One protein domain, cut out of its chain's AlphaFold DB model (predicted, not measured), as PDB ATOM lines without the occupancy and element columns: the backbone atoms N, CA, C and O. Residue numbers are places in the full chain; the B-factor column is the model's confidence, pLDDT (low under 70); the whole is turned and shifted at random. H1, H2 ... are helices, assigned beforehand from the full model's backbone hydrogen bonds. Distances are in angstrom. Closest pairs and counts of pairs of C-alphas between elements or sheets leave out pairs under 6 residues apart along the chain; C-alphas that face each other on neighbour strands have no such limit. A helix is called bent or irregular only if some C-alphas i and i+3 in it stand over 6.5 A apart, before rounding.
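What this domain is: This is residues 325 to 507 of the 574 residues of an uncharacterized protein of Stentor coeruleus (UniProt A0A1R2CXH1). This is an elongated, all-helical body with a thick part at one end, where H1 and H6 run the same way and H5, H8 and H9 pack round them; H4, the longest helix, reaches from there to the other end, where short H2 and H3 pack on it. H7 crosses near the middle, with short H10 beside it. The printed part has 183 residues with ten named helices, H1 to H10 in order along the chain, and no named strand. It is compact, with a radius of gyration of the C-alphas of 18.4 A, and spans 60 by 34 by 26 A.

Where its parts are: H1, residues 325 to 347, begins at C-alpha 325 (29.968, -47.140, -11.457) and is 32.8 A long. H2 is residues 349 to 356 and H3 residues 361 to 365. H4, residues 373 to 403, covers 44.6 A and ends at C-alpha 403 (18.762, -55.965, -29.597). H5, residues 405 to 421, 22.7 A, is irregular, with C-alphas 407 and 410 8.1 A apart, and has a kink of 36 degrees near residue 412. H6 is residues 431 to 448, 25.7 A; H7 residues 450 to 462, 18.3 A; H8 residues 470 to 479, 14.1 A; H9 residues 483 to 499, 24.0 A. H10, residues 502 to 505, ends at C-alpha 505 (14.162, -34.141, -21.606).

How they stand to each other: H1 touches H6 with residues 327 to 334 alone, closest at the C-alphas of Phe 334 and Phe 439, 6.3 A, the same way at a shallow tilt of 34.9 degrees, only just short of steep. H5 touches H6 with 30 pairs of C-alphas within 8 A, closest at His 416 and Ser 437, 4.0 A. H9 touches H6 at Phe 438 and Ile 494, 6.3 A, at a shallow tilt of 18 degrees. H8 only just touches H1, with 3 pairs. H4 touches H7 at Ala 394 and Ala 453, 5.4 A, at a steep tilt of 62 degrees. H2 touches H4 at Val 355 and Lys 382, 5.8 A, and H3 touches H4 at Ile 364 and His 383, 5.8 A. H10 touches H7 at Thr 459 and Tyr 503, 5.8 A. H6 and H7 touch only at the corner. Every O i to N i+4 pair is within hydrogen-bond range in H1, H2, H3, H4, H6, H7, H8 and H9; in H5 it is 10 of 13, and H10 is too short for such a pair.

The domain as a whole: The C-alphas farthest apart, Asn 374 and Glu 427, are 59.6 A apart. The printed part has no cut, and no link is long. Mean pLDDT of the printed part is 74.8; 59 residues are under 70, among them 420 to 429 and 482 to 507.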
ATOM      1  N   GLN A 325      29.605 -46.400 -10.253       87.38
ATOM      2  CA  GLN A 325      29.968 -47.140 -11.457       87.38
ATOM      3  C   GLN A 325      28.729 -47.555 -12.260       87.38
ATOM      4  O   GLN A 325      28.699 -47.341 -13.471       87.38
ATOM      5  N   GLU A 326      27.707 -48.099 -11.598       87.56
ATOM      6  CA  GLU A 326      26.430 -48.471 -12.223       87.56
ATOM      7  C   GLU A 326      25.708 -47.248 -12.807       87.56
ATOM      8  O   GLU A 326      25.198 -47.295 -13.929       87.56
ATOM      9  N   LEU A 327      25.721 -46.120 -12.087       90.88
ATOM     10  CA  LEU A 327      25.179 -44.854 -12.573       90.88
ATOM     11  C   LEU A 327      25.910 -44.387 -13.837       90.88
ATOM     12  O   LEU A 327      25.274 -44.095 -14.845       90.88
ATOM     13  N   LYS A 328      27.248 -44.374 -13.813       90.75
ATOM     14  CA  LYS A 328      28.072 -43.981 -14.965       90.75
ATOM     15  C   LYS A 328      27.826 -44.879 -16.178       90.75
ATOM     16  O   LYS A 328      27.741 -44.381 -17.299       90.75
ATOM     17  N   GLN A 329      27.700 -46.191 -15.967       89.00
ATOM     18  CA  GLN A 329      27.355 -47.146 -17.024       89.00
ATOM     19  C   GLN A 329      25.978 -46.844 -17.625       89.00
ATOM     20  O   GLN A 329      25.852 -46.798 -18.846       89.00
ATOM     21  N   SER A 330      24.987 -46.556 -16.781       89.38
ATOM     22  CA  SER A 330      23.625 -46.225 -17.218       89.38
ATOM     23  C   SER A 330      23.575 -44.912 -18.008       89.38
ATOM     24  O   SER A 330      22.952 -44.862 -19.066       89.38
ATOM     25  N   CYS A 331      24.296 -43.875 -17.566       89.69
ATOM     26  CA  CYS A 331      24.413 -42.609 -18.298       89.69
ATOM     27  C   CYS A 331      25.075 -42.796 -19.672       89.69
ATOM     28  O   CYS A 331      24.586 -42.277 -20.674       89.69
ATOM     29  N   ASN A 332      26.177 -43.554 -19.732       89.06
ATOM     30  CA  ASN A 332      26.861 -43.849 -20.992       89.06
ATOM     31  C   ASN A 332      25.960 -44.624 -21.955       89.06
ATOM     32  O   ASN A 332      25.972 -44.358 -23.153       89.06
ATOM     33  N   TYR A 333      25.188 -45.574 -21.433       90.31
ATOM     34  CA  TYR A 333      24.242 -46.348 -22.220       90.31
ATOM     35  C   TYR A 333      23.139 -45.484 -22.802       90.31
ATOM     36  O   TYR A 333      22.968 -45.484 -24.016       90.31
ATOM     37  N   PHE A 334      22.460 -44.700 -21.961       88.56
ATOM     38  CA  PHE A 334      21.427 -43.772 -22.407       88.56
ATOM     39  C   PHE A 334      21.955 -42.841 -23.502       88.56
ATOM     40  O   PHE A 334      21.345 -42.742 -24.563       88.56
ATOM     41  N   ARG A 335      23.136 -42.244 -23.288       86.94
ATOM     42  CA  ARG A 335      23.795 -41.386 -24.279       86.94
ATOM     43  C   ARG A 335      24.040 -42.114 -25.597       86.94
ATOM     44  O   ARG A 335      23.679 -41.622 -26.654       86.94
ATOM     45  N   ASN A 336      24.664 -43.285 -25.555       88.94
ATOM     46  CA  ASN A 336      24.968 -44.021 -26.779       88.94
ATOM     47  C   ASN A 336      23.684 -44.392 -27.539       88.94
ATOM     48  O   ASN A 336      23.673 -44.364 -28.766       88.94
ATOM     49  N   THR A 337      22.613 -44.711 -26.811       89.44
ATOM     50  CA  THR A 337      21.307 -45.025 -27.388       89.44
ATOM     51  C   THR A 337      20.672 -43.806 -28.048       89.44
ATOM     52  O   THR A 337      20.331 -43.887 -29.224       89.44
ATOM     53  N   ILE A 338      20.562 -42.670 -27.351       86.44
ATOM     54  CA  ILE A 338      19.935 -41.467 -27.921       86.44
ATOM     55  C   ILE A 338      20.747 -40.906 -29.097       86.44
ATOM     56  O   ILE A 338      20.173 -40.561 -30.122       86.44
ATOM     57  N   ASN A 339      22.082 -40.938 -29.028       87.81
ATOM     58  CA  ASN A 339      22.938 -40.538 -30.145       87.81
ATOM     59  C   ASN A 339      22.735 -41.447 -31.364       87.81
ATOM     60  O   ASN A 339      22.731 -40.983 -32.501       87.81
ATOM     61  N   LYS A 340      22.575 -42.760 -31.162       90.94
ATOM     62  CA  LYS A 340      22.305 -43.667 -32.281       90.94
ATOM     63  C   LYS A 340      20.931 -43.403 -32.897       90.94
ATOM     64  O   LYS A 340      20.827 -43.478 -34.113       90.94
ATOM     65  N   ILE A 341      19.928 -43.063 -32.088       90.25
ATOM     66  CA  ILE A 341      18.596 -42.675 -32.568       90.25
ATOM     67  C   ILE A 341      18.678 -41.441 -33.478       90.25
ATOM     68  O   ILE A 341      18.133 -41.482 -34.578       90.25
ATOM     69  N   HIS A 342      19.423 -40.403 -33.081       88.00
ATOM     70  CA  HIS A 342      19.694 -39.239 -33.942       88.00
ATOM     71  C   HIS A 342      20.357 -39.643 -35.259       88.00
ATOM     72  O   HIS A 342      19.840 -39.329 -36.322       88.00
ATOM     73  N   ASN A 343      21.423 -40.450 -35.202       89.50
ATOM     74  CA  ASN A 343      22.094 -40.938 -36.413       89.50
ATOM     75  C   ASN A 343      21.167 -41.750 -37.334       89.50
ATOM     76  O   ASN A 343      21.333 -41.715 -38.549       89.50
ATOM     77  N   ILE A 344      20.235 -42.531 -36.773       91.12
ATOM     78  CA  ILE A 344      19.238 -43.249 -37.573       91.12
ATOM     79  C   ILE A 344      18.352 -42.227 -38.283       91.12
ATOM     80  O   ILE A 344      18.259 -42.293 -39.500       91.12
ATOM     81  N   CYS A 345      17.791 -41.248 -37.568       87.56
ATOM     82  CA  CYS A 345      16.986 -40.185 -38.180       87.56
ATOM     83  C   CYS A 345      17.761 -39.461 -39.296       87.56
ATOM     84  O   CYS A 345      17.243 -39.297 -40.401       87.56
ATOM     85  N   ASP A 346      19.034 -39.141 -39.052       85.81
ATOM     86  CA  ASP A 346      19.895 -38.463 -40.018       85.81
ATOM     87  C   ASP A 346      20.158 -39.272 -41.293       85.81
ATOM     88  O   ASP A 346      20.247 -38.705 -42.386       85.81
ATOM     89  N   ASN A 347      20.245 -40.601 -41.195       89.19
ATOM     90  CA  ASN A 347      20.407 -41.464 -42.368       89.19
ATOM     91  C   ASN A 347      19.209 -41.376 -43.324       89.19
ATOM     92  O   ASN A 347      19.366 -41.595 -44.527       89.19
ATOM     93  N   TYR A 348      18.030 -41.017 -42.811       89.00
ATOM     94  CA  TYR A 348      16.822 -40.814 -43.603       89.00
ATOM     95  C   TYR A 348      16.606 -39.352 -44.010       89.00
ATOM     96  O   TYR A 348      15.606 -39.061 -44.666       89.00
ATOM     97  N   ASN A 349      17.548 -38.437 -43.732       83.06
ATOM     98  CA  ASN A 349      17.415 -37.014 -44.073       83.06
ATOM     99  C   ASN A 349      17.102 -36.772 -45.557       83.06
ATOM    100  O   ASN A 349      16.353 -35.854 -45.872       83.06
ATOM    101  N   CYS A 350      17.619 -37.586 -46.485       81.81
ATOM    102  CA  CYS A 350      17.275 -37.447 -47.906       81.81
ATOM    103  C   CYS A 350      15.780 -37.697 -48.162       81.81
ATOM    104  O   CYS A 350      15.131 -36.864 -48.787       81.81
ATOM    105  N   GLY A 351      15.222 -38.788 -47.625       83.62
ATOM    106  CA  GLY A 351      13.794 -39.096 -47.756       83.62
ATOM    107  C   GLY A 351      12.909 -38.111 -46.990       83.62
ATOM    108  O   GLY A 351      11.861 -37.707 -47.485       83.62
ATOM    109  N   LEU A 352      13.353 -37.650 -45.817       84.69
ATOM    110  CA  LEU A 352      12.649 -36.615 -45.057       84.69
ATOM    111  C   LEU A 352      12.594 -35.302 -45.851       84.69
ATOM    112  O   LEU A 352      11.527 -34.711 -45.987       84.69
ATOM    113  N   ASN A 353      13.709 -34.882 -46.454       84.94
ATOM    114  CA  ASN A 353      13.762 -33.684 -47.293       84.94
ATOM    115  C   ASN A 353      12.873 -33.792 -48.540       84.94
ATOM    116  O   ASN A 353      12.314 -32.784 -48.966       84.94
ATOM    117  N   GLU A 354      12.710 -34.983 -49.119       86.38
ATOM    118  CA  GLU A 354      11.768 -35.202 -50.223       86.38
ATOM    119  C   GLU A 354      10.322 -34.948 -49.774       86.38
ATOM    120  O   GLU A 354       9.612 -34.161 -50.407       86.38
ATOM    121  N   VAL A 355       9.921 -35.524 -48.636       84.56
ATOM    122  CA  VAL A 355       8.570 -35.390 -48.065       84.56
ATOM    123  C   VAL A 355       8.271 -33.945 -47.647       84.56
ATOM    124  O   VAL A 355       7.254 -33.358 -48.044       84.56
ATOM    125  N   PHE A 356       9.166 -33.327 -46.874       84.69
ATOM    126  CA  PHE A 356       8.983 -31.958 -46.391       84.69
ATOM    127  C   PHE A 356       9.121 -30.938 -47.530       84.69
ATOM    128  O   PHE A 356       8.278 -30.047 -47.671       84.69
ATOM    129  N   SER A 357      10.085 -31.123 -48.437       83.75
ATOM    130  CA  SER A 357      10.444 -30.149 -49.477       83.75
ATOM    131  C   SER A 357      10.617 -28.742 -48.860       83.75
ATOM    132  O   SER A 357      11.326 -28.597 -47.870       83.75
ATOM    133  N   ASP A 358       9.934 -27.711 -49.369       80.44
ATOM    134  CA  ASP A 358       9.953 -26.348 -48.811       80.44
ATOM    135  C   ASP A 358       8.982 -26.141 -47.625       80.44
ATOM    136  O   ASP A 358       8.799 -25.018 -47.144       80.44
ATOM    137  N   VAL A 359       8.292 -27.194 -47.171       78.56
ATOM    138  CA  VAL A 359       7.298 -27.111 -46.094       78.56
ATOM    139  C   VAL A 359       7.983 -27.377 -44.752       78.56
ATOM    140  O   VAL A 359       8.555 -28.448 -44.569       78.56
ATOM    141  N   PRO A 360       7.888 -26.455 -43.776       77.00
ATOM    142  CA  PRO A 360       8.434 -26.688 -42.445       77.00
ATOM    143  C   PRO A 360       7.840 -27.951 -41.793       77.00
ATOM    144  O   PRO A 360       6.612 -28.100 -41.823       77.00
ATOM    145  N   PRO A 361       8.649 -28.811 -41.143       75.88
ATOM    146  CA  PRO A 361       8.180 -30.097 -40.628       75.88
ATOM    147  C   PRO A 361       6.973 -30.027 -39.694       75.88
ATOM    148  O   PRO A 361       6.041 -30.818 -39.829       75.88
ATOM    149  N   TYR A 362       6.919 -29.013 -38.825       75.38
ATOM    150  CA  TYR A 362       5.806 -28.827 -37.889       75.38
ATOM    151  C   TYR A 362       4.436 -28.683 -38.575       75.38
ATOM    152  O   TYR A 362       3.424 -28.966 -37.947       75.38
ATOM    153  N   LYS A 363       4.374 -28.239 -39.843       72.38
ATOM    154  CA  LYS A 363       3.106 -28.115 -40.589       72.38
ATOM    155  C   LYS A 363       2.569 -29.450 -41.094       72.38
ATOM    156  O   LYS A 363       1.373 -29.553 -41.342       72.38
ATOM    157  N   ILE A 364       3.455 -30.418 -41.312       73.50
ATOM    158  CA  ILE A 364       3.083 -31.769 -41.736       73.50
ATOM    159  C   ILE A 364       2.822 -32.626 -40.499       73.50
ATOM    160  O   ILE A 364       1.871 -33.388 -40.490       73.50
ATOM    161  N   ILE A 365       3.617 -32.460 -39.441       75.12
ATOM    162  CA  ILE A 365       3.501 -33.240 -38.201       75.12
ATOM    163  C   ILE A 365       2.281 -32.811 -37.371       75.12
ATOM    164  O   ILE A 365       1.579 -33.653 -36.815       75.12
ATOM    165  N   ARG A 366       2.000 -31.503 -37.284       66.50
ATOM    166  CA  ARG A 366       0.854 -30.958 -36.545       66.50
ATOM    167  C   ARG A 366      -0.152 -30.405 -37.547       66.50
ATOM    168  O   ARG A 366       0.045 -29.310 -38.073       66.50
ATOM    169  N   GLU A 367      -1.217 -31.160 -37.818       58.88
ATOM    170  CA  GLU A 367      -2.296 -30.725 -38.714       58.88
ATOM    171  C   GLU A 367      -2.788 -29.314 -38.332       58.88
ATOM    172  O   GLU A 367      -3.153 -29.043 -37.185       58.88
ATOM    173  N   SER A 368      -2.774 -28.384 -39.292       57.00
ATOM    174  CA  SER A 368      -3.260 -27.020 -39.074       57.00
ATOM    175  C   SER A 368      -4.772 -26.957 -39.288       57.00
ATOM    176  O   SER A 368      -5.277 -27.382 -40.322       57.00
ATOM    177  N   ALA A 369      -5.494 -26.375 -38.327       51.75
ATOM    178  CA  ALA A 369      -6.951 -26.237 -38.381       51.75
ATOM    179  C   ALA A 369      -7.459 -25.214 -39.425       51.75
ATOM    180  O   ALA A 369      -8.661 -25.158 -39.669       51.75
ATOM    181  N   ASP A 370      -6.568 -24.426 -40.041       56.66
ATOM    182  CA  ASP A 370      -6.912 -23.242 -40.846       56.66
ATOM    183  C   ASP A 370      -6.526 -23.371 -42.340       56.66
ATOM    184  O   ASP A 370      -6.175 -22.381 -42.985       56.66
ATOM    185  N   LEU A 371      -6.557 -24.581 -42.907       62.62
ATOM    186  CA  LEU A 371      -6.163 -24.831 -44.305       62.62
ATOM    187  C   LEU A 371      -7.362 -24.821 -45.262       62.62
ATOM    188  O   LEU A 371      -8.455 -25.263 -44.913       62.62
ATOM    189  N   ASN A 372      -7.155 -24.340 -46.492       70.38
ATOM    190  CA  ASN A 372      -8.161 -24.463 -47.554       70.38
ATOM    191  C   ASN A 372      -8.142 -25.866 -48.197       70.38
ATOM    192  O   ASN A 372      -7.137 -26.570 -48.126       70.38
ATOM    193  N   ASP A 373      -9.232 -26.262 -48.866       65.75
ATOM    194  CA  ASP A 373      -9.425 -27.629 -49.390       65.75
ATOM    195  C   ASP A 373      -8.286 -28.125 -50.309       65.75
ATOM    196  O   ASP A 373      -7.947 -29.307 -50.296       65.75
ATOM    197  N   ASN A 374      -7.655 -27.239 -51.090       66.25
ATOM    198  CA  ASN A 374      -6.555 -27.616 -51.987       66.25
ATOM    199  C   ASN A 374      -5.223 -27.804 -51.241       66.25
ATOM    200  O   ASN A 374      -4.445 -28.693 -51.590       66.25
ATOM    201  N   GLU A 375      -4.957 -26.988 -50.218       66.12
ATOM    202  CA  GLU A 375      -3.799 -27.142 -49.327       66.12
ATOM    203  C   GLU A 375      -3.922 -28.408 -48.473       66.12
ATOM    204  O   GLU A 375      -2.931 -29.107 -48.262       66.12
ATOM    205  N   LEU A 376      -5.146 -28.745 -48.058       64.56
ATOM    206  CA  LEU A 376      -5.476 -29.952 -47.299       64.56
ATOM    207  C   LEU A 376      -5.127 -31.228 -48.073       64.56
ATOM    208  O   LEU A 376      -4.455 -32.105 -47.536       64.56
ATOM    209  N   ILE A 377      -5.504 -31.305 -49.354       66.56
ATOM    210  CA  ILE A 377      -5.214 -32.473 -50.204       66.56
ATOM    211  C   ILE A 377      -3.702 -32.663 -50.397       66.56
ATOM    212  O   ILE A 377      -3.205 -33.787 -50.330       66.56
ATOM    213  N   GLN A 378      -2.947 -31.580 -50.617       69.81
ATOM    214  CA  GLN A 378      -1.490 -31.664 -50.792       69.81
ATOM    215  C   GLN A 378      -0.767 -32.053 -49.497       69.81
ATOM    216  O   GLN A 378       0.181 -32.839 -49.535       69.81
ATOM    217  N   LEU A 379      -1.216 -31.532 -48.353       73.75
ATOM    218  CA  LEU A 379      -0.659 -31.880 -47.046       73.75
ATOM    219  C   LEU A 379      -1.007 -33.309 -46.632       73.75
ATOM    220  O   LEU A 379      -0.160 -33.973 -46.047       73.75
ATOM    221  N   GLN A 380      -2.189 -33.812 -46.994       73.44
ATOM    222  CA  GLN A 380      -2.597 -35.183 -46.693       73.44
ATOM    223  C   GLN A 380      -1.697 -36.218 -47.384       73.44
ATOM    224  O   GLN A 380      -1.257 -37.168 -46.742       73.44
ATOM    225  N   VAL A 381      -1.348 -36.005 -48.659       78.62
ATOM    226  CA  VAL A 381      -0.407 -36.885 -49.378       78.62
ATOM    227  C   VAL A 381       0.966 -36.883 -48.703       78.62
ATOM    228  O   VAL A 381       1.521 -37.946 -48.431       78.62
ATOM    229  N   LYS A 382       1.488 -35.701 -48.355       82.25
ATOM    230  CA  LYS A 382       2.774 -35.588 -47.653       82.25
ATOM    231  C   LYS A 382       2.736 -36.187 -46.246       82.25
ATOM    232  O   LYS A 382       3.725 -36.762 -45.810       82.25
ATOM    233  N   HIS A 383       1.609 -36.087 -45.545       81.06
ATOM    234  CA  HIS A 383       1.406 -36.707 -44.236       81.06
ATOM    235  C   HIS A 383       1.408 -38.238 -44.336       81.06
ATOM    236  O   HIS A 383       2.016 -38.913 -43.510       81.06
ATOM    237  N   GLU A 384       0.774 -38.811 -45.362       80.06
ATOM    238  CA  GLU A 384       0.814 -40.255 -45.614       80.06
ATOM    239  C   GLU A 384       2.222 -40.749 -45.977       80.06
ATOM    240  O   GLU A 384       2.651 -41.805 -45.505       80.06
ATOM    241  N   GLU A 385       2.954 -40.001 -46.805       86.38
ATOM    242  CA  GLU A 385       4.351 -40.303 -47.142       86.38
ATOM    243  C   GLU A 385       5.261 -40.195 -45.915       86.38
ATOM    244  O   GLU A 385       6.058 -41.103 -45.658       86.38
ATOM    245  N   TYR A 386       5.080 -39.143 -45.112       88.38
ATOM    246  CA  TYR A 386       5.763 -38.975 -43.837       88.38
ATOM    247  C   TYR A 386       5.477 -40.145 -42.898       88.38
ATOM    248  O   TYR A 386       6.414 -40.743 -42.384       88.38
ATOM    249  N   GLY A 387       4.210 -40.533 -42.726       85.44
ATOM    250  CA  GLY A 387       3.817 -41.645 -41.861       85.44
ATOM    251  C   GLY A 387       4.478 -42.969 -42.252       85.44
ATOM    252  O   GLY A 387       4.956 -43.697 -41.385       85.44
ATOM    253  N   LYS A 388       4.592 -43.259 -43.556       88.56
ATOM    254  CA  LYS A 388       5.302 -44.453 -44.051       88.56
ATOM    255  C   LYS A 388       6.791 -44.405 -43.722       88.56
ATOM    256  O   LYS A 388       7.342 -45.393 -43.245       88.56
ATOM    257  N   LEU A 389       7.441 -43.270 -43.974       90.06
ATOM    258  CA  LEU A 389       8.868 -43.103 -43.707       90.06
ATOM    259  C   LEU A 389       9.165 -43.139 -42.201       90.06
ATOM    260  O   LEU A 389      10.100 -43.803 -41.763       90.06
ATOM    261  N   LYS A 390       8.322 -42.487 -41.404       91.25
ATOM    262  CA  LYS A 390       8.374 -42.462 -39.944       91.25
ATOM    263  C   LYS A 390       8.258 -43.864 -39.345       91.25
ATOM    264  O   LYS A 390       9.042 -44.191 -38.462       91.25
ATOM    265  N   ALA A 391       7.355 -44.700 -39.861       86.88
ATOM    266  CA  ALA A 391       7.229 -46.093 -39.431       86.88
ATOM    267  C   ALA A 391       8.520 -46.894 -39.689       86.88
ATOM    268  O   ALA A 391       8.974 -47.619 -38.808       86.88
ATOM    269  N   VAL A 392       9.168 -46.702 -40.847       91.19
ATOM    270  CA  VAL A 392      10.458 -47.346 -41.169       91.19
ATOM    271  C   VAL A 392      11.560 -46.909 -40.198       91.19
ATOM    272  O   VAL A 392      12.283 -47.751 -39.663       91.19
ATOM    273  N   ILE A 393      11.667 -45.604 -39.926       91.31
ATOM    274  CA  ILE A 393      12.638 -45.057 -38.964       91.31
ATOM    275  C   ILE A 393      12.366 -45.619 -37.558       91.31
ATOM    276  O   ILE A 393      13.294 -46.030 -36.856       91.31
ATOM    277  N   ALA A 394      11.094 -45.666 -37.150       88.56
ATOM    278  CA  ALA A 394      10.668 -46.179 -35.851       88.56
ATOM    279  C   ALA A 394      10.992 -47.668 -35.690       88.56
ATOM    280  O   ALA A 394      11.472 -48.074 -34.629       88.56
ATOM    281  N   ASP A 395      10.803 -48.466 -36.740       86.69
ATOM    282  CA  ASP A 395      11.167 -49.879 -36.750       86.69
ATOM    283  C   ASP A 395      12.676 -50.097 -36.618       86.69
ATOM    284  O   ASP A 395      13.095 -50.957 -35.839       86.69
ATOM    285  N   GLU A 396      13.505 -49.299 -37.298       92.00
ATOM    286  CA  GLU A 396      14.965 -49.389 -37.176       92.00
ATOM    287  C   GLU A 396      15.447 -48.998 -35.769       92.00
ATOM    288  O   GLU A 396      16.275 -49.697 -35.174       92.00
ATOM    289  N   ILE A 397      14.894 -47.921 -35.198       90.31
ATOM    290  CA  ILE A 397      15.168 -47.516 -33.812       90.31
ATOM    291  C   ILE A 397      14.775 -48.634 -32.848       90.31
ATOM    292  O   ILE A 397      15.573 -49.012 -31.989       90.31
ATOM    293  N   ARG A 398      13.570 -49.187 -33.005       86.31
ATOM    294  CA  ARG A 398      13.040 -50.245 -32.145       86.31
ATOM    295  C   ARG A 398      13.875 -51.517 -32.230       86.31
ATOM    296  O   ARG A 398      14.160 -52.111 -31.191       86.31
ATOM    297  N   ALA A 399      14.274 -51.934 -33.432       83.94
ATOM    298  CA  ALA A 399      15.154 -53.082 -33.626       83.94
ATOM    299  C   ALA A 399      16.484 -52.863 -32.892       83.94
ATOM    300  O   ALA A 399      16.879 -53.675 -32.056       83.94
ATOM    301  N   TYR A 400      17.102 -51.694 -33.093       87.81
ATOM    302  CA  TYR A 400      18.348 -51.332 -32.425       87.81
ATOM    303  C   TYR A 400      18.236 -51.335 -30.893       87.81
ATOM    304  O   TYR A 400      19.114 -51.861 -30.202       87.81
ATOM    305  N   THR A 401      17.182 -50.740 -30.328       83.19
ATOM    306  CA  THR A 401      17.019 -50.689 -28.871       83.19
ATOM    307  C   THR A 401      16.606 -52.038 -28.285       83.19
ATOM    308  O   THR A 401      17.005 -52.353 -27.164       83.19
ATOM    309  N   SER A 402      15.869 -52.866 -29.028       76.69
ATOM    310  CA  SER A 402      15.480 -54.216 -28.600       76.69
ATOM    311  C   SER A 402      16.673 -55.167 -28.543       76.69
ATOM    312  O   SER A 402      16.840 -55.871 -27.546       76.69
ATOM    313  N   ASP A 403      17.556 -55.127 -29.544       74.69
ATOM    314  CA  ASP A 403      18.762 -55.965 -29.597       74.69
ATOM    315  C   ASP A 403      19.707 -55.704 -28.415       74.69
ATOM    316  O   ASP A 403      20.391 -56.604 -27.922       74.69
ATOM    317  N   ARG A 404      19.718 -54.464 -27.915       72.75
ATOM    318  CA  ARG A 404      20.572 -54.033 -26.800       72.75
ATOM    319  C   ARG A 404      19.897 -54.127 -25.436       72.75
ATOM    320  O   ARG A 404      20.557 -53.883 -24.423       72.75
ATOM    321  N   TYR A 405      18.625 -54.535 -25.384       66.12
ATOM    322  CA  TYR A 405      17.805 -54.518 -24.171       66.12
ATOM    323  C   TYR A 405      18.481 -55.197 -22.980       66.12
ATOM    324  O   TYR A 405      18.459 -54.677 -21.865       66.12
ATOM    325  N   TYR A 406      19.156 -56.321 -23.217       65.75
ATOM    326  CA  TYR A 406      19.777 -57.117 -22.163       65.75
ATOM    327  C   TYR A 406      21.123 -56.581 -21.651       65.75
ATOM    328  O   TYR A 406      21.535 -56.984 -20.562       65.75
ATOM    329  N   GLU A 407      21.801 -55.671 -22.362       69.00
ATOM    330  CA  GLU A 407      23.169 -55.236 -22.021       69.00
ATOM    331  C   GLU A 407      23.262 -54.607 -20.622       69.00
ATOM    332  O   GLU A 407      24.221 -54.840 -19.884       69.00
ATOM    333  N   LEU A 408      22.254 -53.813 -20.246       79.00
ATOM    334  CA  LEU A 408      22.223 -53.069 -18.983       79.00
ATOM    335  C   LEU A 408      20.932 -53.255 -18.182       79.00
ATOM    336  O   LEU A 408      20.779 -52.639 -17.123       79.00
ATOM    337  N   LEU A 409      20.049 -54.160 -18.620       75.94
ATOM    338  CA  LEU A 409      18.743 -54.402 -18.001       75.94
ATOM    339  C   LEU A 409      18.833 -54.626 -16.494       75.94
ATOM    340  O   LEU A 409      18.027 -54.087 -15.746       75.94
ATOM    341  N   ARG A 410      19.836 -55.385 -16.038       82.25
ATOM    342  CA  ARG A 410      20.030 -55.669 -14.611       82.25
ATOM    343  C   ARG A 410      20.212 -54.390 -13.791       82.25
ATOM    344  O   ARG A 410      19.609 -54.262 -12.733       82.25
ATOM    345  N   ILE A 411      21.035 -53.456 -14.270       80.94
ATOM    346  CA  ILE A 411      21.335 -52.201 -13.564       80.94
ATOM    347  C   ILE A 411      20.153 -51.236 -13.671       80.94
ATOM    348  O   ILE A 411      19.739 -50.657 -12.667       80.94
ATOM    349  N   LEU A 412      19.574 -51.111 -14.868       84.44
ATOM    350  CA  LEU A 412      18.421 -50.251 -15.124       84.44
ATOM    351  C   LEU A 412      17.206 -50.671 -14.282       84.44
ATOM    352  O   LEU A 412      16.606 -49.844 -13.593       84.44
ATOM    353  N   LYS A 413      16.906 -51.973 -14.252       78.62
ATOM    354  CA  LYS A 413      15.824 -52.546 -13.449       78.62
ATOM    355  C   LYS A 413      16.092 -52.417 -11.952       78.62
ATOM    356  O   LYS A 413      15.197 -52.012 -11.224       78.62
ATOM    357  N   LYS A 414      17.330 -52.647 -11.497       82.44
ATOM    358  CA  LYS A 414      17.728 -52.387 -10.103       82.44
ATOM    359  C   LYS A 414      17.425 -50.939  -9.700       82.44
ATOM    360  O   LYS A 414      16.854 -50.712  -8.639       82.44
ATOM    361  N   GLY A 415      17.774 -49.955 -10.532       80.69
ATOM    362  CA  GLY A 415      17.505 -48.543 -10.229       80.69
ATOM    363  C   GLY A 415      16.014 -48.220 -10.193       80.69
ATOM    364  O   GLY A 415      15.564 -47.541  -9.273       80.69
ATOM    365  N   HIS A 416      15.248 -48.773 -11.135       81.75
ATOM    366  CA  HIS A 416      13.791 -48.689 -11.148       81.75
ATOM    367  C   HIS A 416      13.168 -49.260  -9.867       81.75
ATOM    368  O   HIS A 416      12.461 -48.549  -9.152       81.75
ATOM    369  N   ASP A 417      13.502 -50.502  -9.521       70.50
ATOM    370  CA  ASP A 417      12.955 -51.198  -8.358       70.50
ATOM    371  C   ASP A 417      13.302 -50.460  -7.055       70.50
ATOM    372  O   ASP A 417      12.434 -50.236  -6.211       70.50
ATOM    373  N   LEU A 418      14.549 -49.995  -6.905       75.31
ATOM    374  CA  LEU A 418      14.987 -49.227  -5.733       75.31
ATOM    375  C   LEU A 418      14.308 -47.859  -5.622       75.31
ATOM    376  O   LEU A 418      14.040 -47.399  -4.508       75.31
ATOM    377  N   PHE A 419      14.042 -47.201  -6.753       75.69
ATOM    378  CA  PHE A 419      13.343 -45.923  -6.777       75.69
ATOM    379  C   PHE A 419      11.870 -46.089  -6.389       75.69
ATOM    380  O   PHE A 419      11.382 -45.369  -5.524       75.69
ATOM    381  N   HIS A 420      11.175 -47.084  -6.944       66.94
ATOM    382  CA  HIS A 420       9.770 -47.353  -6.621       66.94
ATOM    383  C   HIS A 420       9.569 -47.963  -5.226       66.94
ATOM    384  O   HIS A 420       8.521 -47.760  -4.611       66.94
ATOM    385  N   ALA A 421      10.573 -48.664  -4.691       60.59
ATOM    386  CA  ALA A 421      10.585 -49.120  -3.303       60.59
ATOM    387  C   ALA A 421      10.834 -47.978  -2.303       60.59
ATOM    388  O   ALA A 421      10.511 -48.117  -1.118       60.59
ATOM    389  N   SER A 422      11.398 -46.848  -2.748       57.53
ATOM    390  CA  SER A 422      11.496 -45.658  -1.908       57.53
ATOM    391  C   SER A 422      10.097 -45.072  -1.719       57.53
ATOM    392  O   SER A 422       9.418 -44.676  -2.665       57.53
ATOM    393  N   ARG A 423       9.605 -45.096  -0.480       48.28
ATOM    394  CA  ARG A 423       8.309 -44.504  -0.158       48.28
ATOM    395  C   ARG A 423       8.368 -43.000  -0.471       48.28
ATOM    396  O   ARG A 423       9.344 -42.337  -0.133       48.28
ATOM    397  N   CYS A 424       7.309 -42.448  -1.070       42.66
ATOM    398  CA  CYS A 424       7.184 -41.014  -1.401       42.66
ATOM    399  C   CYS A 424       7.208 -40.069  -0.175       42.66
ATOM    400  O   CYS A 424       7.019 -38.862  -0.322       42.66
ATOM    401  N   ASP A 425       7.384 -40.614   1.029       39.97
ATOM    402  CA  ASP A 425       7.516 -39.927   2.310       39.97
ATOM    403  C   ASP A 425       8.984 -39.809   2.779       39.97
ATOM    404  O   ASP A 425       9.226 -39.254   3.852       39.97
ATOM    405  N   SER A 426       9.973 -40.281   2.002       46.66
ATOM    406  CA  SER A 426      11.381 -40.190   2.396       46.66
ATOM    407  C   SER A 426      11.897 -38.749   2.333       46.66
ATOM    408  O   SER A 426      11.859 -38.091   1.297       46.66
ATOM    409  N   GLU A 427      12.461 -38.266   3.444       48.69
ATOM    410  CA  GLU A 427      13.156 -36.966   3.520       48.69
ATOM    411  C   GLU A 427      14.383 -36.884   2.587       48.69
ATOM    412  O   GLU A 427      14.895 -35.798   2.338       48.69
ATOM    413  N   ASN A 428      14.825 -38.024   2.040       57.06
ATOM    414  CA  ASN A 428      15.895 -38.137   1.056       57.06
ATOM    415  C   ASN A 428      15.372 -38.802  -0.221       57.06
ATOM    416  O   ASN A 428      15.107 -40.007  -0.238       57.06
ATOM    417  N   ILE A 429      15.252 -38.029  -1.299       64.00
ATOM    418  CA  ILE A 429      14.958 -38.557  -2.634       64.00
ATOM    419  C   ILE A 429      16.197 -39.284  -3.167       64.00
ATOM    420  O   ILE A 429      17.300 -38.736  -3.218       64.00
ATOM    421  N   LYS A 430      16.012 -40.543  -3.570       76.00
ATOM    422  CA  LYS A 430      17.070 -41.398  -4.117       76.00
ATOM    423  C   LYS A 430      17.391 -41.017  -5.567       76.00
ATOM    424  O   LYS A 430      16.849 -41.585  -6.512       76.00
ATOM    425  N   PHE A 431      18.240 -40.002  -5.749       77.75
ATOM    426  CA  PHE A 431      18.509 -39.405  -7.065       77.75
ATOM    427  C   PHE A 431      19.120 -40.357  -8.091       77.75
ATOM    428  O   PHE A 431      18.754 -40.294  -9.263       77.75
ATOM    429  N   LYS A 432      20.069 -41.206  -7.679       85.88
ATOM    430  CA  LYS A 432      20.758 -42.119  -8.603       85.88
ATOM    431  C   LYS A 432      19.779 -43.160  -9.128       85.88
ATOM    432  O   LYS A 432      19.687 -43.382 -10.326       85.88
ATOM    433  N   GLU A 433      19.007 -43.730  -8.216       85.81
ATOM    434  CA  GLU A 433      17.942 -44.685  -8.476       85.81
ATOM    435  C   GLU A 433      16.871 -44.065  -9.378       85.81
ATOM    436  O   GLU A 433      16.488 -44.670 -10.372       85.81
ATOM    437  N   GLY A 434      16.446 -42.828  -9.096       79.94
ATOM    438  CA  GLY A 434      15.461 -42.120  -9.913       79.94
ATOM    439  C   GLY A 434      15.941 -41.831 -11.333       79.94
ATOM    440  O   GLY A 434      15.195 -42.053 -12.283       79.94
ATOM    441  N   LEU A 435      17.192 -41.392 -11.503       84.38
ATOM    442  CA  LEU A 435      17.755 -41.158 -12.834       84.38
ATOM    443  C   LEU A 435      17.901 -42.470 -13.622       84.38
ATOM    444  O   LEU A 435      17.567 -42.526 -14.803       84.38
ATOM    445  N   VAL A 436      18.342 -43.546 -12.965       88.38
ATOM    446  CA  VAL A 436      18.421 -44.877 -13.586       88.38
ATOM    447  C   VAL A 436      17.026 -45.424 -13.918       88.38
ATOM    448  O   VAL A 436      16.847 -46.017 -14.979       88.38
ATOM    449  N   SER A 437      16.023 -45.168 -13.074       83.31
ATOM    450  CA  SER A 437      14.614 -45.498 -13.337       83.31
ATOM    451  C   SER A 437      14.073 -44.761 -14.567       83.31
ATOM    452  O   SER A 437      13.357 -45.344 -15.385       83.31
ATOM    453  N   PHE A 438      14.462 -43.495 -14.748       82.81
ATOM    454  CA  PHE A 438      14.159 -42.751 -15.966       82.81
ATOM    455  C   PHE A 438      14.780 -43.426 -17.200       82.81
ATOM    456  O   PHE A 438      14.059 -43.719 -18.151       82.81
ATOM    457  N   PHE A 439      16.078 -43.750 -17.171       87.69
ATOM    458  CA  PHE A 439      16.740 -44.427 -18.295       87.69
ATOM    459  C   PHE A 439      16.117 -45.786 -18.618       87.69
ATOM    460  O   PHE A 439      15.972 -46.132 -19.790       87.69
ATOM    461  N   TYR A 440      15.726 -46.541 -17.589       85.75
ATOM    462  CA  TYR A 440      14.992 -47.792 -17.753       85.75
ATOM    463  C   TYR A 440      13.677 -47.577 -18.502       85.75
ATOM    464  O   TYR A 440      13.391 -48.295 -19.457       85.75
ATOM    465  N   SER A 441      12.903 -46.572 -18.093       78.62
ATOM    466  CA  SER A 441      11.592 -46.291 -18.677       78.62
ATOM    467  C   SER A 441      11.706 -45.806 -20.122       78.62
ATOM    468  O   SER A 441      11.031 -46.353 -20.986       78.62
ATOM    469  N   PHE A 442      12.630 -44.879 -20.400       82.62
ATOM    470  CA  PHE A 442      12.954 -44.449 -21.765       82.62
ATOM    471  C   PHE A 442      13.285 -45.648 -22.654       82.62
ATOM    472  O   PHE A 442      12.705 -45.836 -23.718       82.62
ATOM    473  N   HIS A 443      14.201 -46.501 -22.199       84.56
ATOM    474  CA  HIS A 443      14.654 -47.622 -23.005       84.56
ATOM    475  C   HIS A 443      13.551 -48.662 -23.235       84.56
ATOM    476  O   HIS A 443      13.378 -49.139 -24.354       84.56
ATOM    477  N   LYS A 444      12.779 -48.989 -22.193       81.94
ATOM    478  CA  LYS A 444      11.635 -49.899 -22.282       81.94
ATOM    479  C   LYS A 444      10.591 -49.379 -23.274       81.94
ATOM    480  O   LYS A 444      10.123 -50.139 -24.115       81.94
ATOM    481  N   ASP A 445      10.229 -48.107 -23.182       77.50
ATOM    482  CA  ASP A 445       9.147 -47.559 -23.993       77.50
ATOM    483  C   ASP A 445       9.544 -47.440 -25.469       77.50
ATOM    484  O   ASP A 445       8.744 -47.802 -26.328       77.50
ATOM    485  N   ILE A 446      10.790 -47.065 -25.777       82.12
ATOM    486  CA  ILE A 446      11.289 -47.039 -27.162       82.12
ATOM    487  C   ILE A 446      11.421 -48.454 -27.757       82.12
ATOM    488  O   ILE A 446      11.094 -48.660 -28.922       82.12
ATOM    489  N   SER A 447      11.832 -49.457 -26.971       77.62
ATOM    490  CA  SER A 447      11.961 -50.839 -27.467       77.62
ATOM    491  C   SER A 447      10.627 -51.552 -27.698       77.62
ATOM    492  O   SER A 447      10.557 -52.455 -28.529       77.62
ATOM    493  N   PHE A 448       9.562 -51.193 -26.976       65.06
ATOM    494  CA  PHE A 448       8.315 -51.972 -26.991       65.06
ATOM    495  C   PHE A 448       7.073 -51.207 -27.454       65.06
ATOM    496  O   PHE A 448       6.026 -51.834 -27.630       65.06
ATOM    497  N   ASN A 449       7.149 -49.889 -27.649       68.62
ATOM    498  CA  ASN A 449       6.024 -49.080 -28.105       68.62
ATOM    499  C   ASN A 449       6.406 -48.242 -29.332       68.62
ATOM    500  O   ASN A 449       7.088 -47.226 -29.208       68.62
ATOM    501  N   LEU A 450       5.895 -48.647 -30.498       70.19
ATOM    502  CA  LEU A 450       6.118 -47.950 -31.767       70.19
ATOM    503  C   LEU A 450       5.701 -46.474 -31.682       70.19
ATOM    504  O   LEU A 450       6.459 -45.612 -32.106       70.19
ATOM    505  N   GLY A 451       4.573 -46.179 -31.025       69.75
ATOM    506  CA  GLY A 451       4.087 -44.807 -30.851       69.75
ATOM    507  C   GLY A 451       5.056 -43.909 -30.074       69.75
ATOM    508  O   GLY A 451       5.204 -42.740 -30.403       69.75
ATOM    509  N   CYS A 452       5.792 -44.454 -29.096       73.19
ATOM    510  CA  CYS A 452       6.801 -43.678 -28.363       73.19
ATOM    511  C   CYS A 452       8.027 -43.362 -29.235       73.19
ATOM    512  O   CYS A 452       8.601 -42.279 -29.118       73.19
ATOM    513  N   ALA A 453       8.451 -44.302 -30.086       80.88
ATOM    514  CA  ALA A 453       9.535 -44.069 -31.039       80.88
ATOM    515  C   ALA A 453       9.113 -43.045 -32.101       80.88
ATOM    516  O   ALA A 453       9.868 -42.133 -32.416       80.88
ATOM    517  N   GLU A 454       7.879 -43.150 -32.583       81.38
ATOM    518  CA  GLU A 454       7.256 -42.209 -33.505       81.38
ATOM    519  C   GLU A 454       7.182 -40.778 -32.942       81.38
ATOM    520  O   GLU A 454       7.582 -39.835 -33.622       81.38
ATOM    521  N   GLU A 455       6.729 -40.597 -31.700       76.06
ATOM    522  CA  GLU A 455       6.709 -39.288 -31.024       76.06
ATOM    523  C   GLU A 455       8.122 -38.701 -30.857       76.06
ATOM    524  O   GLU A 455       8.332 -37.493 -31.010       76.06
ATOM    525  N   LEU A 456       9.117 -39.552 -30.581       79.94
ATOM    526  CA  LEU A 456      10.521 -39.145 -30.501       79.94
ATOM    527  C   LEU A 456      11.090 -38.745 -31.874       79.94
ATOM    528  O   LEU A 456      11.888 -37.816 -31.951       79.94
ATOM    529  N   ILE A 457      10.677 -39.407 -32.955       84.81
ATOM    530  CA  ILE A 457      11.076 -39.051 -34.324       84.81
ATOM    531  C   ILE A 457      10.487 -37.697 -34.720       84.81
ATOM    532  O   ILE A 457      11.240 -36.822 -35.148       84.81
ATOM    533  N   ASP A 458       9.178 -37.495 -34.515       80.69
ATOM    534  CA  ASP A 458       8.512 -36.206 -34.768       80.69
ATOM    535  C   ASP A 458       9.255 -35.072 -34.067       80.69
ATOM    536  O   ASP A 458       9.587 -34.055 -34.666       80.69
ATOM    537  N   THR A 459       9.578 -35.299 -32.799       74.12
ATOM    538  CA  THR A 459      10.336 -34.392 -31.942       74.12
ATOM    539  C   THR A 459      11.689 -34.001 -32.532       74.12
ATOM    540  O   THR A 459      12.027 -32.819 -32.563       74.12
ATOM    541  N   ILE A 460      12.484 -34.986 -32.962       78.50
ATOM    542  CA  ILE A 460      13.826 -34.760 -33.512       78.50
ATOM    543  C   ILE A 460      13.717 -33.942 -34.801       78.50
ATOM    544  O   ILE A 460      14.434 -32.960 -34.980       78.50
ATOM    545  N   ILE A 461      12.764 -34.297 -35.660       80.50
ATOM    546  CA  ILE A 461      12.568 -33.671 -36.967       80.50
ATOM    547  C   ILE A 461      12.007 -32.246 -36.841       80.50
ATOM    548  O   ILE A 461      12.474 -31.338 -37.530       80.50
ATOM    549  N   GLU A 462      11.041 -32.005 -35.948       74.44
ATOM    550  CA  GLU A 462      10.524 -30.656 -35.655       74.44
ATOM    551  C   GLU A 462      11.616 -29.703 -35.154       74.44
ATOM    552  O   GLU A 462      11.483 -28.484 -35.283       74.44
ATOM    553  N   HIS A 463      12.694 -30.258 -34.601       70.44
ATOM    554  CA  HIS A 463      13.880 -29.548 -34.146       70.44
ATOM    555  C   HIS A 463      15.036 -29.550 -35.143       70.44
ATOM    556  O   HIS A 463      16.177 -29.338 -34.742       70.44
ATOM    557  N   GLU A 464      14.758 -29.759 -36.431       69.94
ATOM    558  CA  GLU A 464      15.771 -29.735 -37.495       69.94
ATOM    559  C   GLU A 464      16.902 -30.758 -37.268       69.94
ATOM    560  O   GLU A 464      18.033 -30.552 -37.705       69.94
ATOM    561  N   SER A 465      16.605 -31.855 -36.562       69.12
ATOM    562  CA  SER A 465      17.553 -32.920 -36.212       69.12
ATOM    563  C   SER A 465      18.791 -32.438 -35.441       69.12
ATOM    564  O   SER A 465      19.831 -33.094 -35.455       69.12
ATOM    565  N   ILE A 466      18.717 -31.294 -34.752       69.12
ATOM    566  CA  ILE A 466      19.875 -30.786 -34.013       69.12
ATOM    567  C   ILE A 466      20.062 -31.604 -32.722       69.12
ATOM    568  O   ILE A 466      19.192 -31.633 -31.849       69.12
ATOM    569  N   GLU A 467      21.209 -32.284 -32.603       72.81
ATOM    570  CA  GLU A 467      21.548 -33.146 -31.463       72.81
ATOM    571  C   GLU A 467      21.975 -32.323 -30.223       72.81
ATOM    572  O   GLU A 467      23.044 -31.697 -30.226       72.81
ATOM    573  N   PRO A 468      21.228 -32.377 -29.099       70.75
ATOM    574  CA  PRO A 468      21.640 -31.744 -27.850       70.75
ATOM    575  C   PRO A 468      22.943 -32.325 -27.296       70.75
ATOM    576  O   PRO A 468      23.218 -33.521 -27.384       70.75
ATOM    577  N   ASN A 469      23.718 -31.510 -26.571       72.31
ATOM    578  CA  ASN A 469      24.898 -32.005 -25.854       72.31
ATOM    579  C   ASN A 469      24.499 -32.788 -24.586       72.31
ATOM    580  O   ASN A 469      24.614 -32.293 -23.460       72.31
ATOM    581  N   TYR A 470      24.046 -34.029 -24.771       73.38
ATOM    582  CA  TYR A 470      23.571 -34.918 -23.708       73.38
ATOM    583  C   TYR A 470      24.605 -35.133 -22.595       73.38
ATOM    584  O   TYR A 470      24.231 -35.245 -21.429       73.38
ATOM    585  N   ILE A 471      25.904 -35.128 -22.926       75.88
ATOM    586  CA  ILE A 471      26.999 -35.241 -21.946       75.88
ATOM    587  C   ILE A 471      26.930 -34.086 -20.957       75.88
ATOM    588  O   ILE A 471      26.770 -34.304 -19.757       75.88
ATOM    589  N   LYS A 472      26.977 -32.858 -21.479       73.19
ATOM    590  CA  LYS A 472      26.972 -31.649 -20.662       73.19
ATOM    591  C   LYS A 472      25.704 -31.550 -19.821       73.19
ATOM    592  O   LYS A 472      25.754 -31.060 -18.696       73.19
ATOM    593  N   ILE A 473      24.559 -31.995 -20.342       68.19
ATOM    594  CA  ILE A 473      23.303 -31.891 -19.594       68.19
ATOM    595  C   ILE A 473      23.234 -32.914 -18.454       68.19
ATOM    596  O   ILE A 473      22.860 -32.546 -17.339       68.19
ATOM    597  N   ILE A 474      23.653 -34.162 -18.690       73.81
ATOM    598  CA  ILE A 474      23.749 -35.182 -17.635       73.81
ATOM    599  C   ILE A 474      24.761 -34.748 -16.566       73.81
ATOM    600  O   ILE A 474      24.462 -34.843 -15.378       73.81
ATOM    601  N   GLU A 475      25.924 -34.224 -16.962       77.50
ATOM    602  CA  GLU A 475      26.939 -33.704 -16.034       77.50
ATOM    603  C   GLU A 475      26.386 -32.559 -15.179       77.50
ATOM    604  O   GLU A 475      26.440 -32.632 -13.952       77.50
ATOM    605  N   ASN A 476      25.743 -31.562 -15.797       69.00
ATOM    606  CA  ASN A 476      25.106 -30.457 -15.074       69.00
ATOM    607  C   ASN A 476      24.048 -30.944 -14.072       69.00
ATOM    608  O   ASN A 476      23.938 -30.397 -12.974       69.00
ATOM    609  N   PHE A 477      23.260 -31.964 -14.430       71.38
ATOM    610  CA  PHE A 477      22.272 -32.551 -13.523       71.38
ATOM    611  C   PHE A 477      22.938 -33.271 -12.341       71.38
ATOM    612  O   PHE A 477      22.521 -33.107 -11.190       71.38
ATOM    613  N   LEU A 478      23.991 -34.051 -12.598       78.88
ATOM    614  CA  LEU A 478      24.726 -34.773 -11.559       78.88
ATOM    615  C   LEU A 478      25.447 -33.816 -10.598       78.88
ATOM    616  O   LEU A 478      25.424 -34.058  -9.387       78.88
ATOM    617  N   GLU A 479      26.003 -32.716 -11.108       79.12
ATOM    618  CA  GLU A 479      26.732 -31.694 -10.345       79.12
ATOM    619  C   GLU A 479      25.833 -30.669  -9.630       79.12
ATOM    620  O   GLU A 479      26.321 -29.925  -8.774       79.12
ATOM    621  N   GLU A 480      24.525 -30.631  -9.923       74.38
ATOM    622  CA  GLU A 480      23.590 -29.699  -9.283       74.38
ATOM    623  C   GLU A 480      23.582 -29.891  -7.757       74.38
ATOM    624  O   GLU A 480      23.277 -30.977  -7.241       74.38
ATOM    625  N   LYS A 481      23.929 -28.810  -7.044       71.62
ATOM    626  CA  LYS A 481      24.053 -28.757  -5.578       71.62
ATOM    627  C   LYS A 481      22.766 -28.299  -4.903       71.62
ATOM    628  O   LYS A 481      22.568 -28.581  -3.724       71.62
ATOM    629  N   ASN A 482      21.899 -27.582  -5.619       68.44
ATOM    630  CA  ASN A 482      20.594 -27.191  -5.111       68.44
ATOM    631  C   ASN A 482      19.658 -28.406  -5.139       68.44
ATOM    632  O   ASN A 482      19.168 -28.800  -6.198       68.44
ATOM    633  N   THR A 483      19.412 -28.989  -3.964       63.03
ATOM    634  CA  THR A 483      18.572 -30.182  -3.793       63.03
ATOM    635  C   THR A 483      17.187 -29.980  -4.387       63.03
ATOM    636  O   THR A 483      16.791 -30.763  -5.237       63.03
ATOM    637  N   THR A 484      16.502 -28.881  -4.072       56.16
ATOM    638  CA  THR A 484      15.172 -28.576  -4.622       56.16
ATOM    639  C   THR A 484      15.176 -28.522  -6.148       56.16
ATOM    640  O   THR A 484      14.295 -29.086  -6.789       56.16
ATOM    641  N   LYS A 485      16.180 -27.886  -6.759       55.16
ATOM    642  CA  LYS A 485      16.305 -27.836  -8.222       55.16
ATOM    643  C   LYS A 485      16.511 -29.237  -8.801       55.16
ATOM    644  O   LYS A 485      15.848 -29.593  -9.768       55.16
ATOM    645  N   LYS A 486      17.367 -30.048  -8.178       62.41
ATOM    646  CA  LYS A 486      17.635 -31.436  -8.573       62.41
ATOM    647  C   LYS A 486      16.395 -32.331  -8.450       62.41
ATOM    648  O   LYS A 486      16.142 -33.142  -9.336       62.41
ATOM    649  N   GLU A 487      15.606 -32.164  -7.390       61.56
ATOM    650  CA  GLU A 487      14.345 -32.888  -7.160       61.56
ATOM    651  C   GLU A 487      13.305 -32.505  -8.199       61.56
ATOM    652  O   GLU A 487      12.684 -33.377  -8.798       61.56
ATOM    653  N   VAL A 488      13.149 -31.205  -8.456       59.78
ATOM    654  CA  VAL A 488      12.223 -30.687  -9.466       59.78
ATOM    655  C   VAL A 488      12.575 -31.216 -10.852       59.78
ATOM    656  O   VAL A 488      11.676 -31.632 -11.576       59.78
ATOM    657  N   TYR A 489      13.862 -31.265 -11.208       60.22
ATOM    658  CA  TYR A 489      14.288 -31.914 -12.445       60.22
ATOM    659  C   TYR A 489      13.925 -33.387 -12.461       60.22
ATOM    660  O   TYR A 489      13.270 -33.821 -13.397       60.22
ATOM    661  N   LEU A 490      14.298 -34.146 -11.430       69.00
ATOM    662  CA  LEU A 490      14.027 -35.579 -11.385       69.00
ATOM    663  C   LEU A 490      12.524 -35.887 -11.477       69.00
ATOM    664  O   LEU A 490      12.122 -36.759 -12.241       69.00
ATOM    665  N   PHE A 491      11.679 -35.151 -10.756       61.91
ATOM    666  CA  PHE A 491      10.229 -35.310 -10.858       61.91
ATOM    667  C   PHE A 491       9.668 -34.823 -12.189       61.91
ATOM    668  O   PHE A 491       8.683 -35.390 -12.653       61.91
ATOM    669  N   GLY A 492      10.284 -33.819 -12.815       56.97
ATOM    670  CA  GLY A 492       9.990 -33.435 -14.192       56.97
ATOM    671  C   GLY A 492      10.254 -34.594 -15.148       56.97
ATOM    672  O   GLY A 492       9.340 -35.006 -15.852       56.97
ATOM    673  N   LEU A 493      11.450 -35.190 -15.080       61.56
ATOM    674  CA  LEU A 493      11.836 -36.368 -15.862       61.56
ATOM    675  C   LEU A 493      10.832 -37.515 -15.653       61.56
ATOM    676  O   LEU A 493      10.314 -38.069 -16.609       61.56
ATOM    677  N   ILE A 494      10.476 -37.824 -14.406       61.25
ATOM    678  CA  ILE A 494       9.512 -38.890 -14.094       61.25
ATOM    679  C   ILE A 494       8.102 -38.562 -14.603       61.25
ATOM    680  O   ILE A 494       7.417 -39.436 -15.127       61.25
ATOM    681  N   SER A 495       7.642 -37.319 -14.447       53.56
ATOM    682  CA  SER A 495       6.304 -36.907 -14.900       53.56
ATOM    683  C   SER A 495       6.185 -36.995 -16.418       53.56
ATOM    684  O   SER A 495       5.170 -37.467 -16.922       53.56
ATOM    685  N   LEU A 496       7.239 -36.599 -17.130       53.47
ATOM    686  CA  LEU A 496       7.315 -36.680 -18.583       53.47
ATOM    687  C   LEU A 496       7.370 -38.134 -19.068       53.47
ATOM    688  O   LEU A 496       6.700 -38.460 -20.040       53.47
ATOM    689  N   THR A 497       8.039 -39.037 -18.338       57.44
ATOM    690  CA  THR A 497       7.957 -40.490 -18.581       57.44
ATOM    691  C   THR A 497       6.512 -40.993 -18.523       57.44
ATOM    692  O   THR A 497       6.074 -41.727 -19.402       57.44
ATOM    693  N   TYR A 498       5.732 -40.583 -17.514       54.44
ATOM    694  CA  TYR A 498       4.317 -40.973 -17.421       54.44
ATOM    695  C   TYR A 498       3.459 -40.380 -18.540       54.44
ATOM    696  O   TYR A 498       2.477 -40.997 -18.950       54.44
ATOM    697  N   GLN A 499       3.814 -39.186 -19.010       52.09
ATOM    698  CA  GLN A 499       3.142 -38.512 -20.118       52.09
ATOM    699  C   GLN A 499       3.614 -39.002 -21.489       52.09
ATOM    700  O   GLN A 499       2.975 -38.659 -22.475       52.09
ATOM    701  N   ARG A 500       4.679 -39.820 -21.535       55.81
ATOM    702  CA  ARG A 500       5.372 -40.267 -22.757       55.81
ATOM    703  C   ARG A 500       5.914 -39.106 -23.597       55.81
ATOM    704  O   ARG A 500       6.173 -39.245 -24.779       55.81
ATOM    705  N   ASP A 501       6.139 -37.965 -22.957       52.56
ATOM    706  CA  ASP A 501       6.547 -36.726 -23.611       52.56
ATOM    707  C   ASP A 501       8.078 -36.592 -23.568       52.56
ATOM    708  O   ASP A 501       8.668 -35.902 -22.727       52.56
ATOM    709  N   TRP A 502       8.743 -37.352 -24.444       57.50
ATOM    710  CA  TRP A 502      10.207 -37.489 -24.489       57.50
ATOM    711  C   TRP A 502      10.931 -36.236 -25.014       57.50
ATOM    712  O   TRP A 502      12.140 -36.084 -24.816       57.50
ATOM    713  N   TYR A 503      10.186 -35.312 -25.620       49.19
ATOM    714  CA  TYR A 503      10.658 -34.059 -26.210       49.19
ATOM    715  C   TYR A 503      11.330 -33.125 -25.199       49.19
ATOM    716  O   TYR A 503      12.326 -32.459 -25.486       49.19
ATOM    717  N   HIS A 504      10.837 -33.095 -23.964       51.06
ATOM    718  CA  HIS A 504      11.261 -32.103 -22.976       51.06
ATOM    719  C   HIS A 504      12.507 -32.469 -22.175       51.06
ATOM    720  O   HIS A 504      12.923 -31.709 -21.294       51.06
ATOM    721  N   PHE A 505      13.119 -33.613 -22.465       54.03
ATOM    722  CA  PHE A 505      14.162 -34.141 -21.606       54.03
ATOM    723  C   PHE A 505      15.447 -33.310 -21.652       54.03
ATOM    724  O   PHE A 505      16.079 -33.165 -20.607       54.03
ATOM    725  N   PHE A 506      15.799 -32.687 -22.788       51.84
ATOM    726  CA  PHE A 506      17.109 -32.042 -22.967       51.84
ATOM    727  C   PHE A 506      17.125 -30.923 -24.044       51.84
ATOM    728  O   PHE A 506      17.723 -31.117 -25.100       51.84
ATOM    729  N   PRO A 507      16.508 -29.744 -23.817       48.34
ATOM    730  CA  PRO A 507      16.479 -28.666 -24.814       48.34
ATOM    731  C   PRO A 507      17.864 -28.032 -25.047       48.34
ATOM    732  O   PRO A 507      18.598 -27.761 -24.095       48.34
TER     733      PRO A 507